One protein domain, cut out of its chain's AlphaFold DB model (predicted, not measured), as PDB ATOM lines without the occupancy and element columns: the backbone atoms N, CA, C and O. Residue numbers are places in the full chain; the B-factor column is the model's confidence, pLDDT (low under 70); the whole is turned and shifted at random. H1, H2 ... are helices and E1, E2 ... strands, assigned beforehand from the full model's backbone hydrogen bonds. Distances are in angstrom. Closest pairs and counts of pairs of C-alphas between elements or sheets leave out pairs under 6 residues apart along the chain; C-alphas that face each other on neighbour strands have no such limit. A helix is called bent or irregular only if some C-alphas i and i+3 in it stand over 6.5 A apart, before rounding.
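This is residues 148 to 245 of the 263 residues of an uncharacterized protein of Nodularia spumigena UHCC 0039 (UniProt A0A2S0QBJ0). What does the domain look like? A twisted wall of six antiparallel strands has helix H1 laid across one face, and the other face has no named helix over it. Helix H2 packs on H1 and is not on the sheet. What is it made of? The printed part has 98 residues, with two named helices and six named strands in the order H1 E1 E2 E3 E4 E5 E6 H2, and its class is mixed, helices and strands. The strands form a meander, each the antiparallel neighbour of the one before, and the sheet's order is E1 - E2 - E3 - E4 - E5 - E6. How compact is it? It is compact, with a radius of gyration of the C-alphas of 12.9 A and a rounded outline of 33 by 30 by 26 A.

How does the first helix stand to the sheet? H1, residues 148 to 165, is on the sheet of E1, residues 167 to 170, E2, 173 to 177, E3, 181 to 188, E4, 191 to 198, E5, 205 to 211, and E6, 219 to 223, in two layers, a helix on one face of a sheet. Its height over the sheet is 9.4 A, and it runs across the strands, at 89 degrees to E2 on the local plane. The closest C-alphas of H1 and E2 are those of Val 162 and Tyr 176, 5.3 A apart. How do the strands pair? Each strand makes a hairpin with the next, and E1 and E6 are the edge strands. Within hydrogen-bond range are N 169 and O 173 of E1 and E2, 3.0 A, N 176 and O 183 of E2 and E3, 2.8 A, N 184 and O 195 of E3 and E4, 2.9 A, N 194 and O 209 of E4 and E5, 2.8 A, and N 208 and O 222 of E5 and E6, 2.9 A. Where is the last helix? H2, residues 227 to 245, touches H1 with residues 230 to 238 alone, and its closest C-alphas to H1 are those of Ile 234 and Ala 157, 5.5 A apart. They run the same way at a steep tilt of 48 degrees. How are the helix backbones? Every O i to N i+4 pair of H2 is within hydrogen-bond range, and 12 of 14 in H1.

Where does the first element begin? H1 begins at C-alpha 148 (200.318, 139.499, 101.336) and measures 25.2 A; it is only just irregular, with C-alphas 152 and 155 6.7 A apart. How long are the strands? E1 measures 9.0 A, E2 12.8 A, E3 22.1 A, E4 23.1 A, E5 17.8 A and E6 10.9 A. Where does the last element end? H2 measures 27.1 A and ends at C-alpha 245 (200.528, 112.735, 105.515).

How large is it? The two C-alphas farthest apart, those of Lys 202 and Ala 245, are 35.6 A apart. Are there cuts or long links? The printed part has no cut and no long link. Where is confidence low? Residues 148 to 149 are under 70, and the mean pLDDT of the printed part is 84.1.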
ATOM      1  N   GLU A 148     200.314 140.688 102.200       61.69
ATOM      2  CA  GLU A 148     200.318 139.499 101.336       61.69
ATOM      3  C   GLU A 148     200.680 138.206 102.069       61.69
ATOM      4  O   GLU A 148     199.943 137.229 101.964       61.69
ATOM      5  N   ALA A 149     201.787 138.181 102.814       64.81
ATOM      6  CA  ALA A 149     202.219 136.983 103.541       64.81
ATOM      7  C   ALA A 149     201.175 136.566 104.591       64.81
ATOM      8  O   ALA A 149     200.874 135.384 104.762       64.81
ATOM      9  N   THR A 150     200.548 137.549 105.231       70.19
ATOM     10  CA  THR A 150     199.504 137.340 106.233       70.19
ATOM     11  C   THR A 150     198.251 136.719 105.607       70.19
ATOM     12  O   THR A 150     197.759 135.692 106.076       70.19
ATOM     13  N   ASN A 151     197.774 137.270 104.488       70.12
ATOM     14  CA  ASN A 151     196.589 136.752 103.800       70.12
ATOM     15  C   ASN A 151     196.842 135.426 103.066       70.12
ATOM     16  O   ASN A 151     195.946 134.582 103.013       70.12
ATOM     17  N   LYS A 152     198.044 135.220 102.511       76.00
ATOM     18  CA  LYS A 152     198.392 134.028 101.718       76.00
ATOM     19  C   LYS A 152     198.873 132.849 102.566       76.00
ATOM     20  O   LYS A 152     198.661 131.711 102.161       76.00
ATOM     21  N   LEU A 153     199.516 133.086 103.712       79.81
ATOM     22  CA  LEU A 153     200.141 132.027 104.518       79.81
ATOM     23  C   LEU A 153     199.554 131.932 105.925       79.81
ATOM     24  O   LEU A 153     199.127 130.849 106.327       79.81
ATOM     25  N   LEU A 154     199.494 133.044 106.666       84.19
ATOM     26  CA  LEU A 154     199.061 133.012 108.066       84.19
ATOM     27  C   LEU A 154     197.587 132.618 108.194       84.19
ATOM     28  O   LEU A 154     197.264 131.691 108.934       84.19
ATOM     29  N   ILE A 155     196.690 133.279 107.460       85.56
ATOM     30  CA  ILE A 155     195.248 133.017 107.549       85.56
ATOM     31  C   ILE A 155     194.902 131.573 107.149       85.56
ATOM     32  O   ILE A 155     194.206 130.903 107.921       85.56
ATOM     33  N   PRO A 156     195.406 131.028 106.022       85.44
ATOM     34  CA  PRO A 156     195.230 129.613 105.707       85.44
ATOM     35  C   PRO A 156     195.810 128.683 106.773       85.44
ATOM     36  O   PRO A 156     195.178 127.678 107.105       85.44
ATOM     37  N   ALA A 157     196.967 129.019 107.357       84.44
ATOM     38  CA  ALA A 157     197.556 128.215 108.420       84.44
ATOM     39  C   ALA A 157     196.680 128.188 109.679       84.44
ATOM     40  O   ALA A 157     196.398 127.119 110.222       84.44
ATOM     41  N   MET A 158     196.176 129.347 110.099       86.94
ATOM     42  CA  MET A 158     195.250 129.463 111.222       86.94
ATOM     43  C   MET A 158     193.952 128.700 110.972       86.94
ATOM     44  O   MET A 158     193.512 127.943 111.836       86.94
ATOM     45  N   MET A 159     193.354 128.859 109.790       86.88
ATOM     46  CA  MET A 159     192.150 128.125 109.403       86.88
ATOM     47  C   MET A 159     192.398 126.619 109.433       86.88
ATOM     48  O   MET A 159     191.612 125.885 110.026       86.88
ATOM     49  N   GLY A 160     193.517 126.156 108.871       83.75
ATOM     50  CA  GLY A 160     193.917 124.753 108.917       83.75
ATOM     51  C   GLY A 160     194.027 124.229 110.348       83.75
ATOM     52  O   GLY A 160     193.517 123.146 110.648       83.75
ATOM     53  N   LEU A 161     194.644 124.994 111.251       84.19
ATOM     54  CA  LEU A 161     194.782 124.650 112.671       84.19
ATOM     55  C   LEU A 161     193.437 124.575 113.391       84.19
ATOM     56  O   LEU A 161     193.130 123.548 113.999       84.19
ATOM     57  N   VAL A 162     192.612 125.615 113.272       86.81
ATOM     58  CA  VAL A 162     191.299 125.671 113.924       86.81
ATOM     59  C   VAL A 162     190.366 124.590 113.373       86.81
ATOM     60  O   VAL A 162     189.663 123.945 114.144       86.81
ATOM     61  N   VAL A 163     190.395 124.312 112.069       85.69
ATOM     62  CA  VAL A 163     189.525 123.301 111.448       85.69
ATOM     63  C   VAL A 163     189.947 121.862 111.769       85.69
ATOM     64  O   VAL A 163     189.080 120.994 111.862       85.69
ATOM     65  N   ALA A 164     191.233 121.564 111.970       82.19
ATOM     66  CA  ALA A 164     191.632 120.188 112.290       82.19
ATOM     67  C   ALA A 164     191.705 119.904 113.798       82.19
ATOM     68  O   ALA A 164     191.417 118.789 114.221       82.19
ATOM     69  N   LYS A 165     192.096 120.891 114.617       83.81
ATOM     70  CA  LYS A 165     192.338 120.702 116.061       83.81
ATOM     71  C   LYS A 165     191.431 121.537 116.961       83.81
ATOM     72  O   LYS A 165     191.424 121.311 118.168       83.81
ATOM     73  N   GLY A 166     190.683 122.493 116.415       82.69
ATOM     74  CA  GLY A 166     189.773 123.310 117.208       82.69
ATOM     75  C   GLY A 166     188.586 122.503 117.722       82.69
ATOM     76  O   GLY A 166     188.022 121.680 116.994       82.69
ATOM     77  N   GLN A 167     188.205 122.768 118.967       86.00
ATOM     78  CA  GLN A 167     186.994 122.265 119.597       86.00
ATOM     79  C   GLN A 167     185.824 123.188 119.251       86.00
ATOM     80  O   GLN A 167     185.979 124.411 119.205       86.00
ATOM     81  N   ASN A 168     184.658 122.604 118.989       85.19
ATOM     82  CA  ASN A 168     183.436 123.377 118.807       85.19
ATOM     83  C   ASN A 168     182.926 123.768 120.193       85.19
ATOM     84  O   ASN A 168     182.579 122.894 120.984       85.19
ATOM     85  N   THR A 169     182.935 125.064 120.491       79.38
ATOM     86  CA  THR A 169     182.379 125.595 121.743       79.38
ATOM     87  C   THR A 169     180.881 125.840 121.586       79.38
ATOM     88  O   THR A 169     180.120 125.475 122.469       79.38
ATOM     89  N   ASP A 170     180.472 126.345 120.418       79.81
ATOM     90  CA  ASP A 170     179.078 126.538 120.006       79.81
ATOM     91  C   ASP A 170     178.925 126.135 118.531       79.81
ATOM     92  O   ASP A 170     179.924 126.006 117.817       79.81
ATOM     93  N   GLU A 171     177.692 126.044 118.015       78.38
ATOM     94  CA  GLU A 171     177.412 125.772 116.586       78.38
ATOM     95  C   GLU A 171     178.138 126.726 115.619       78.38
ATOM     96  O   GLU A 171     178.337 126.423 114.443       78.38
ATOM     97  N   ARG A 172     178.528 127.901 116.115       82.69
ATOM     98  CA  ARG A 172     179.120 128.995 115.345       82.69
ATOM     99  C   ARG A 172     180.551 129.326 115.748       82.69
ATOM    100  O   ARG A 172     181.173 130.158 115.089       82.69
ATOM    101  N   THR A 173     181.079 128.699 116.797       86.81
ATOM    102  CA  THR A 173     182.368 129.074 117.383       86.81
ATOM    103  C   THR A 173     183.276 127.865 117.482       86.81
ATOM    104  O   THR A 173     182.949 126.871 118.133       86.81
ATOM    105  N   ARG A 174     184.459 127.983 116.884       88.38
ATOM    106  CA  ARG A 174     185.502 126.970 116.957       88.38
ATOM    107  C   ARG A 174     186.777 127.557 117.532       88.38
ATOM    108  O   ARG A 174     187.295 128.550 117.024       88.38
ATOM    109  N   ILE A 175     187.279 126.937 118.591       89.44
ATOM    110  CA  ILE A 175     188.422 127.432 119.353       89.44
ATOM    111  C   ILE A 175     189.494 126.353 119.382       89.44
ATOM    112  O   ILE A 175     189.254 125.226 119.806       89.44
ATOM    113  N   TYR A 176     190.692 126.700 118.935       88.56
ATOM    114  CA  TYR A 176     191.889 125.912 119.170       88.56
ATOM    115  C   TYR A 176     192.745 126.608 120.221       88.56
ATOM    116  O   TYR A 176     193.138 127.764 120.067       88.56
ATOM    117  N   GLU A 177     193.044 125.890 121.292       86.88
ATOM    118  CA  GLU A 177     193.843 126.403 122.390       86.88
ATOM    119  C   GLU A 177     195.202 125.701 122.415       86.88
ATOM    120  O   GLU A 177     195.305 124.507 122.682       86.88
ATOM    121  N   GLY A 178     196.250 126.458 122.096       82.31
ATOM    122  CA  GLY A 178     197.637 126.029 122.205       82.31
ATOM    123  C   GLY A 178     198.283 126.491 123.513       82.31
ATOM    124  O   GLY A 178     197.657 127.126 124.365       82.31
ATOM    125  N   VAL A 179     199.578 126.201 123.653       82.12
ATOM    126  CA  VAL A 179     200.363 126.583 124.840       82.12
ATOM    127  C   VAL A 179     200.487 128.103 124.958       82.12
ATOM    128  O   VAL A 179     200.273 128.644 126.031       82.12
ATOM    129  N   ARG A 180     200.782 128.795 123.850       83.81
ATOM    130  CA  ARG A 180     201.030 130.252 123.833       83.81
ATOM    131  C   ARG A 180     199.866 131.081 123.290       83.81
ATOM    132  O   ARG A 180     199.742 132.261 123.618       83.81
ATOM    133  N   TYR A 181     199.023 130.469 122.460       86.94
ATOM    134  CA  TYR A 181     197.983 131.166 121.707       86.94
ATOM    135  C   TYR A 181     196.637 130.471 121.818       86.94
ATOM    136  O   TYR A 181     196.551 129.243 121.823       86.94
ATOM    137  N   LYS A 182     195.584 131.279 121.819       90.19
ATOM    138  CA  LYS A 182     194.202 130.871 121.611       90.19
ATOM    139  C   LYS A 182     193.760 131.381 120.244       90.19
ATOM    140  O   LYS A 182     193.702 132.583 120.004       90.19
ATOM    141  N   LEU A 183     193.491 130.446 119.345       90.75
ATOM    142  CA  LEU A 183     193.035 130.673 117.980       90.75
ATOM    143  C   LEU A 183     191.522 130.475 117.943       90.75
ATOM    144  O   LEU A 183     191.031 129.417 118.332       90.75
ATOM    145  N   GLN A 184     190.772 131.469 117.478       91.88
ATOM    146  CA  GLN A 184     189.313 131.406 117.452       91.88
ATOM    147  C   GLN A 184     188.768 131.781 116.077       91.88
ATOM    148  O   GLN A 184     189.124 132.817 115.514       91.88
ATOM    149  N   LEU A 185     187.868 130.933 115.580       91.06
ATOM    150  CA  LEU A 185     187.022 131.169 114.420       91.06
ATOM    151  C   LEU A 185     185.573 131.311 114.893       91.06
ATOM    152  O   LEU A 185     185.023 130.399 115.509       91.06
ATOM    153  N   LEU A 186     184.955 132.445 114.589       90.25
ATOM    154  CA  LEU A 186     183.559 132.738 114.899       90.25
ATOM    155  C   LEU A 186     182.795 133.002 113.601       90.25
ATOM    156  O   LEU A 186     183.205 133.834 112.797       90.25
ATOM    157  N   MET A 187     181.665 132.332 113.408       89.44
ATOM    158  CA  MET A 187     180.768 132.559 112.278       89.44
ATOM    159  C   MET A 187     179.516 133.303 112.738       89.44
ATOM    160  O   MET A 187     178.659 132.742 113.415       89.44
ATOM    161  N   LYS A 188     179.377 134.575 112.364       86.88
ATOM    162  CA  LYS A 188     178.230 135.409 112.746       86.88
ATOM    163  C   LYS A 188     177.692 136.145 111.526       86.88
ATOM    164  O   LYS A 188     178.464 136.762 110.809       86.88
ATOM    165  N   GLU A 189     176.378 136.070 111.295       83.12
ATOM    166  CA  GLU A 189     175.683 136.843 110.241       83.12
ATOM    167  C   GLU A 189     176.280 136.648 108.829       83.12
ATOM    168  O   GLU A 189     176.367 137.577 108.033       83.12
ATOM    169  N   GLY A 190     176.736 135.431 108.511       80.25
ATOM    170  CA  GLY A 190     177.389 135.141 107.226       80.25
ATOM    171  C   GLY A 190     178.825 135.670 107.108       80.25
ATOM    172  O   GLY A 190     179.439 135.540 106.051       80.25
ATOM    173  N   MET A 191     179.382 136.226 108.184       87.25
ATOM    174  CA  MET A 191     180.775 136.647 108.283       87.25
ATOM    175  C   MET A 191     181.585 135.646 109.108       87.25
ATOM    176  O   MET A 191     181.109 135.094 110.101       87.25
ATOM    177  N   GLN A 192     182.828 135.424 108.693       89.75
ATOM    178  CA  GLN A 192     183.812 134.630 109.422       89.75
ATOM    179  C   GLN A 192     184.796 135.577 110.094       89.75
ATOM    180  O   GLN A 192     185.443 136.362 109.411       89.75
ATOM    181  N   PHE A 193     184.932 135.490 111.408       90.56
ATOM    182  CA  PHE A 193     185.878 136.261 112.200       90.56
ATOM    183  C   PHE A 193     186.977 135.337 112.706       90.56
ATOM    184  O   PHE A 193     186.702 134.328 113.352       90.56
ATOM    185  N   LEU A 194     188.219 135.698 112.422       91.19
ATOM    186  CA  LEU A 194     189.418 135.043 112.912       91.19
ATOM    187  C   LEU A 194     190.086 135.928 113.949       91.19
ATOM    188  O   LEU A 194     190.241 137.131 113.744       91.19
ATOM    189  N   SER A 195     190.520 135.320 115.046       91.88
ATOM    190  CA  SER A 195     191.292 136.009 116.075       91.88
ATOM    191  C   SER A 195     192.401 135.128 116.639       91.88
ATOM    192  O   SER A 195     192.251 133.907 116.745       91.88
ATOM    193  N   ILE A 196     193.519 135.769 116.981       91.56
ATOM    194  CA  ILE A 196     194.611 135.176 117.754       91.56
ATOM    195  C   ILE A 196     194.742 135.970 119.034       91.56
ATOM    196  O   ILE A 196     195.039 137.165 118.988       91.56
ATOM    197  N   ASN A 197     194.596 135.280 120.159       91.69
ATOM    198  CA  ASN A 197     194.857 135.840 121.471       91.69
ATOM    199  C   ASN A 197     196.113 135.195 122.077       91.69
ATOM    200  O   ASN A 197     196.249 133.970 122.085       91.69
ATOM    201  N   ARG A 198     197.045 136.011 122.564       88.38
ATOM    202  CA  ARG A 198     198.197 135.612 123.380       88.38
ATOM    203  C   ARG A 198     197.718 135.312 124.796       88.38
ATOM    204  O   ARG A 198     196.926 136.069 125.343       88.38
ATOM    205  N   LYS A 199     198.228 134.242 125.404       87.75
ATOM    206  CA  LYS A 199     197.938 133.922 126.812       87.75
ATOM    207  C   LYS A 199     198.803 134.716 127.791       87.75
ATOM    208  O   LYS A 199     198.303 135.205 128.795       87.75
ATOM    209  N   ASP A 200     200.082 134.892 127.454       85.00
ATOM    210  CA  ASP A 200     201.096 135.379 128.404       85.00
ATOM    211  C   ASP A 200     201.642 136.778 128.068       85.00
ATOM    212  O   ASP A 200     202.458 137.332 128.802       85.00
ATOM    213  N   LYS A 201     201.242 137.354 126.927       80.50
ATOM    214  CA  LYS A 201     201.804 138.603 126.390       80.50
ATOM    215  C   LYS A 201     200.710 139.612 126.057       80.50
ATOM    216  O   LYS A 201     199.636 139.240 125.596       80.50
ATOM    217  N   LYS A 202     201.026 140.901 126.226       80.19
ATOM    218  CA  LYS A 202     200.182 142.028 125.802       80.19
ATOM    219  C   LYS A 202     200.677 142.616 124.467       80.19
ATOM    220  O   LYS A 202     201.885 142.615 124.241       80.19
ATOM    221  N   PRO A 203     199.790 143.140 123.601       81.38
ATOM    222  CA  PRO A 203     198.330 143.064 123.698       81.38
ATOM    223  C   PRO A 203     197.835 141.615 123.626       81.38
ATOM    224  O   PRO A 203     198.416 140.804 122.906       81.38
ATOM    225  N   GLU A 204     196.795 141.306 124.410       85.00
ATOM    226  CA  GLU A 204     196.191 139.968 124.464       85.00
ATOM    227  C   GLU A 204     195.670 139.590 123.079       85.00
ATOM    228  O   GLU A 204     195.996 138.531 122.562       85.00
ATOM    229  N   LYS A 205     194.958 140.502 122.416       86.81
ATOM    230  CA  LYS A 205     194.529 140.341 121.030       86.81
ATOM    231  C   LYS A 205     195.693 140.650 120.085       86.81
ATOM    232  O   LYS A 205     196.041 141.806 119.844       86.81
ATOM    233  N   ALA A 206     196.317 139.596 119.577       87.31
ATOM    234  CA  ALA A 206     197.488 139.685 118.714       87.31
ATOM    235  C   ALA A 206     197.109 139.853 117.239       87.31
ATOM    236  O   ALA A 206     197.818 140.520 116.497       87.31
ATOM    237  N   PHE A 207     195.990 139.272 116.811       90.25
ATOM    238  CA  PHE A 207     195.532 139.371 115.429       90.25
ATOM    239  C   PHE A 207     194.015 139.303 115.351       90.25
ATOM    240  O   PHE A 207     193.386 138.527 116.076       90.25
ATOM    241  N   SER A 208     193.427 140.067 114.434       89.00
ATOM    242  CA  SER A 208     192.047 139.855 114.018       89.00
ATOM    243  C   SER A 208     191.816 140.137 112.548       89.00
ATOM    244  O   SER A 208     192.313 141.115 111.993       89.00
ATOM    245  N   ALA A 209     191.005 139.285 111.936       89.94
ATOM    246  CA  ALA A 209     190.572 139.421 110.561       89.94
ATOM    247  C   ALA A 209     189.120 138.975 110.420       89.94
ATOM    248  O   ALA A 209     188.630 138.159 111.200       89.94
ATOM    249  N   TYR A 210     188.435 139.480 109.404       89.75
ATOM    250  CA  TYR A 210     187.093 139.032 109.060       89.75
ATOM    251  C   TYR A 210     186.962 138.797 107.561       89.75
ATOM    252  O   TYR A 210     187.645 139.419 106.754       89.75
ATOM    253  N   LYS A 211     186.070 137.893 107.178       90.56
ATOM    254  CA  LYS A 211     185.695 137.637 105.791       90.56
ATOM    255  C   LYS A 211     184.186 137.668 105.683       90.56
ATOM    256  O   LYS A 211     183.496 136.896 106.348       90.56
ATOM    257  N   ASN A 212     183.678 138.563 104.845       86.81
ATOM    258  CA  ASN A 212     182.265 138.597 104.502       86.81
ATOM    259  C   ASN A 212     181.959 137.527 103.443       86.81
ATOM    260  O   ASN A 212     182.830 137.167 102.655       86.81
ATOM    261  N   HIS A 213     180.719 137.046 103.375       78.25
ATOM    262  CA  HIS A 213     180.290 136.070 102.371       78.25
ATOM    263  C   HIS A 213     180.480 136.564 100.927       78.25
ATOM    264  O   HIS A 213     180.667 135.763 100.015       78.25
ATOM    265  N   LYS A 214     180.443 137.886 100.723       79.00
ATOM    266  CA  LYS A 214     180.660 138.528  99.418       79.00
ATOM    267  C   LYS A 214     182.142 138.716  99.069       79.00
ATOM    268  O   LYS A 214     182.459 138.922  97.903       79.00
ATOM    269  N   ASP A 215     183.037 138.647 100.054       81.12
ATOM    270  CA  ASP A 215     184.462 138.911  99.864       81.12
ATOM    271  C   ASP A 215     185.221 137.601  99.596       81.12
ATOM    272  O   ASP A 215     185.030 136.594 100.278       81.12
ATOM    273  N   SER A 216     186.127 137.605  98.615       78.25
ATOM    274  CA  SER A 216     186.997 136.449  98.334       78.25
ATOM    275  C   SER A 216     188.052 136.247  99.432       78.25
ATOM    276  O   SER A 216     188.367 135.115  99.822       78.25
ATOM    277  N   GLN A 217     188.550 137.350  99.996       80.50
ATOM    278  CA  GLN A 217     189.681 137.382 100.921       80.50
ATOM    279  C   GLN A 217     189.280 137.912 102.300       80.50
ATOM    280  O   GLN A 217     188.281 138.614 102.454       80.50
ATOM    281  N   PHE A 218     190.072 137.553 103.310       84.25
ATOM    282  CA  PHE A 218     189.942 138.116 104.646       84.25
ATOM    283  C   PHE A 218     190.503 139.541 104.671       84.25
ATOM    284  O   PHE A 218     191.570 139.814 104.128       84.25
ATOM    285  N   LYS A 219     189.782 140.440 105.333       85.25
ATOM    286  CA  LYS A 219     190.224 141.789 105.669       85.25
ATOM    287  C   LYS A 219     190.804 141.758 107.076       85.25
ATOM    288  O   LYS A 219     190.125 141.366 108.026       85.25
ATOM    289  N   VAL A 220     192.073 142.132 107.197       85.62
ATOM    290  CA  VAL A 220     192.769 142.220 108.483       85.62
ATOM    291  C   VAL A 220     192.344 143.515 109.169       85.62
ATOM    292  O   VAL A 220     192.440 144.584 108.577       85.62
ATOM    293  N   LEU A 221     191.841 143.404 110.397       84.88
ATOM    294  CA  LEU A 221     191.463 144.547 111.230       84.88
ATOM    295  C   LEU A 221     192.654 145.021 112.056       84.88
ATOM    296  O   LEU A 221     192.920 146.211 112.142       84.88
ATOM    297  N   GLU A 222     193.366 144.075 112.666       85.12
ATOM    298  CA  GLU A 222     194.497 144.353 113.546       85.12
ATOM    299  C   GLU A 222     195.542 143.255 113.373       85.12
ATOM    300  O   GLU A 222     195.206 142.067 113.404       85.12
ATOM    301  N   ASN A 223     196.805 143.651 113.238       86.25
ATOM    302  CA  ASN A 223     197.940 142.741 113.262       86.25
ATOM    303  C   ASN A 223     199.026 143.287 114.189       86.25
ATOM    304  O   ASN A 223     199.743 144.216 113.839       86.25
ATOM    305  N   ASN A 224     199.132 142.688 115.368       85.56
ATOM    306  CA  ASN A 224     200.156 142.973 116.368       85.56
ATOM    307  C   ASN A 224     201.102 141.779 116.557       85.56
ATOM    308  O   ASN A 224     201.825 141.730 117.556       85.56
ATOM    309  N   LEU A 225     201.061 140.783 115.662       83.31
ATOM    310  CA  LEU A 225     201.980 139.648 115.684       83.31
ATOM    311  C   LEU A 225     203.367 140.104 115.245       83.31
ATOM    312  O   LEU A 225     203.503 140.882 114.305       83.31
ATOM    313  N   THR A 226     204.399 139.586 115.905       84.44
ATOM    314  CA  THR A 226     205.761 139.738 115.385       84.44
ATOM    315  C   THR A 226     206.007 138.729 114.263       84.44
ATOM    316  O   THR A 226     205.300 137.721 114.139       84.44
ATOM    317  N   ASP A 227     207.033 138.968 113.447       82.25
ATOM    318  CA  ASP A 227     207.388 138.059 112.353       82.25
ATOM    319  C   ASP A 227     207.731 136.654 112.870       82.25
ATOM    320  O   ASP A 227     207.300 135.654 112.296       82.25
ATOM    321  N   GLU A 228     208.415 136.559 114.015       83.94
ATOM    322  CA  GLU A 228     208.719 135.284 114.678       83.94
ATOM    323  C   GLU A 228     207.455 134.509 115.068       83.94
ATOM    324  O   GLU A 228     207.373 133.293 114.886       83.94
ATOM    325  N   GLU A 229     206.448 135.202 115.603       82.19
ATOM    326  CA  GLU A 229     205.189 134.576 116.004       82.19
ATOM    327  C   GLU A 229     204.395 134.110 114.782       82.19
ATOM    328  O   GLU A 229     203.857 133.000 114.773       82.19
ATOM    329  N   THR A 230     204.386 134.927 113.730       83.50
ATOM    330  CA  THR A 230     203.754 134.618 112.444       83.50
ATOM    331  C   THR A 230     204.371 133.364 111.824       83.50
ATOM    332  O   THR A 230     203.652 132.417 111.491       83.50
ATOM    333  N   GLN A 231     205.704 133.306 111.739       83.94
ATOM    334  CA  GLN A 231     206.421 132.139 111.222       83.94
ATOM    335  C   GLN A 231     206.229 130.906 112.107       83.94
ATOM    336  O   GLN A 231     206.037 129.807 111.589       83.94
ATOM    337  N   GLY A 232     206.196 131.071 113.432       83.38
ATOM    338  CA  GLY A 232     205.938 129.974 114.364       83.38
ATOM    339  C   GLY A 232     204.576 129.309 114.144       83.38
ATOM    340  O   GLY A 232     204.483 128.081 114.133       83.38
ATOM    341  N   ILE A 233     203.523 130.099 113.913       83.75
ATOM    342  CA  ILE A 233     202.174 129.578 113.632       83.75
ATOM    343  C   ILE A 233     202.138 128.852 112.278       83.75
ATOM    344  O   ILE A 233     201.557 127.768 112.172       83.75
ATOM    345  N   ILE A 234     202.782 129.416 111.251       84.38
ATOM    346  CA  ILE A 234     202.849 128.816 109.911       84.38
ATOM    347  C   ILE A 234     203.615 127.487 109.951       84.38
ATOM    348  O   ILE A 234     203.102 126.467 109.480       84.38
ATOM    349  N   ALA A 235     204.805 127.473 110.554       84.75
ATOM    350  CA  ALA A 235     205.645 126.286 110.676       84.75
ATOM    351  C   ALA A 235     204.942 125.170 111.459       84.75
ATOM    352  O   ALA A 235     204.987 124.009 111.051       84.75
ATOM    353  N   PHE A 236     204.223 125.512 112.532       85.38
ATOM    354  CA  PHE A 236     203.449 124.541 113.304       85.38
ATOM    355  C   PHE A 236     202.370 123.851 112.454       85.38
ATOM    356  O   PHE A 236     202.220 122.629 112.510       85.38
ATOM    357  N   ASN A 237     201.647 124.602 111.615       83.81
ATOM    358  CA  ASN A 237     200.670 123.999 110.709       83.81
ATOM    359  C   ASN A 237     201.335 123.117 109.636       83.81
ATOM    360  O   ASN A 237     200.843 122.028 109.351       83.81
ATOM    361  N   GLN A 238     202.467 123.544 109.067       84.06
ATOM    362  CA  GLN A 238     203.202 122.745 108.076       84.06
ATOM    363  C   GLN A 238     203.702 121.420 108.664       84.06
ATOM    364  O   GLN A 238     203.489 120.365 108.066       84.06
ATOM    365  N   GLN A 239     204.294 121.450 109.861       84.00
ATOM    366  CA  GLN A 239     204.727 120.241 110.572       84.00
ATOM    367  C   GLN A 239     203.560 119.280 110.808       84.00
ATOM    368  O   GLN A 239     203.706 118.072 110.611       84.00
ATOM    369  N   ARG A 240     202.386 119.808 111.172       84.25
ATOM    370  CA  ARG A 240     201.178 118.996 111.342       84.25
ATOM    371  C   ARG A 240     200.770 118.304 110.041       84.25
ATOM    372  O   ARG A 240     200.527 117.102 110.056       84.25
ATOM    373  N   ILE A 241     200.718 119.039 108.928       80.88
ATOM    374  CA  ILE A 241     200.330 118.491 107.619       80.88
ATOM    375  C   ILE A 241     201.282 117.359 107.200       80.88
ATOM    376  O   ILE A 241     200.824 116.310 106.751       80.88
ATOM    377  N   VAL A 242     202.593 117.526 107.404       80.25
ATOM    378  CA  VAL A 242     203.592 116.486 107.094       80.25
ATOM    379  C   VAL A 242     203.403 115.242 107.972       80.25
ATOM    380  O   VAL A 242     203.427 114.125 107.456       80.25
ATOM    381  N   GLN A 243     203.167 115.408 109.277       77.31
ATOM    382  CA  GLN A 243     202.916 114.281 110.188       77.31
ATOM    383  C   GLN A 243     201.618 113.532 109.849       77.31
ATOM    384  O   GLN A 243     201.572 112.302 109.903       77.31
ATOM    385  N   GLU A 244     200.562 114.255 109.475       76.31
ATOM    386  CA  GLU A 244     199.289 113.666 109.052       76.31
ATOM    387  C   GLU A 244     199.448 112.891 107.730       76.31
ATOM    388  O   GLU A 244     198.950 111.770 107.619       76.31
ATOM    389  N   ALA A 245     200.225 113.416 106.776       73.62
ATOM    390  CA  ALA A 245     200.528 112.735 105.515       73.62
ATOM    391  C   ALA A 245     201.367 111.455 105.710       73.62
ATOM    392  O   ALA A 245     201.080 110.421 105.102       73.62
TER     393      ALA A 245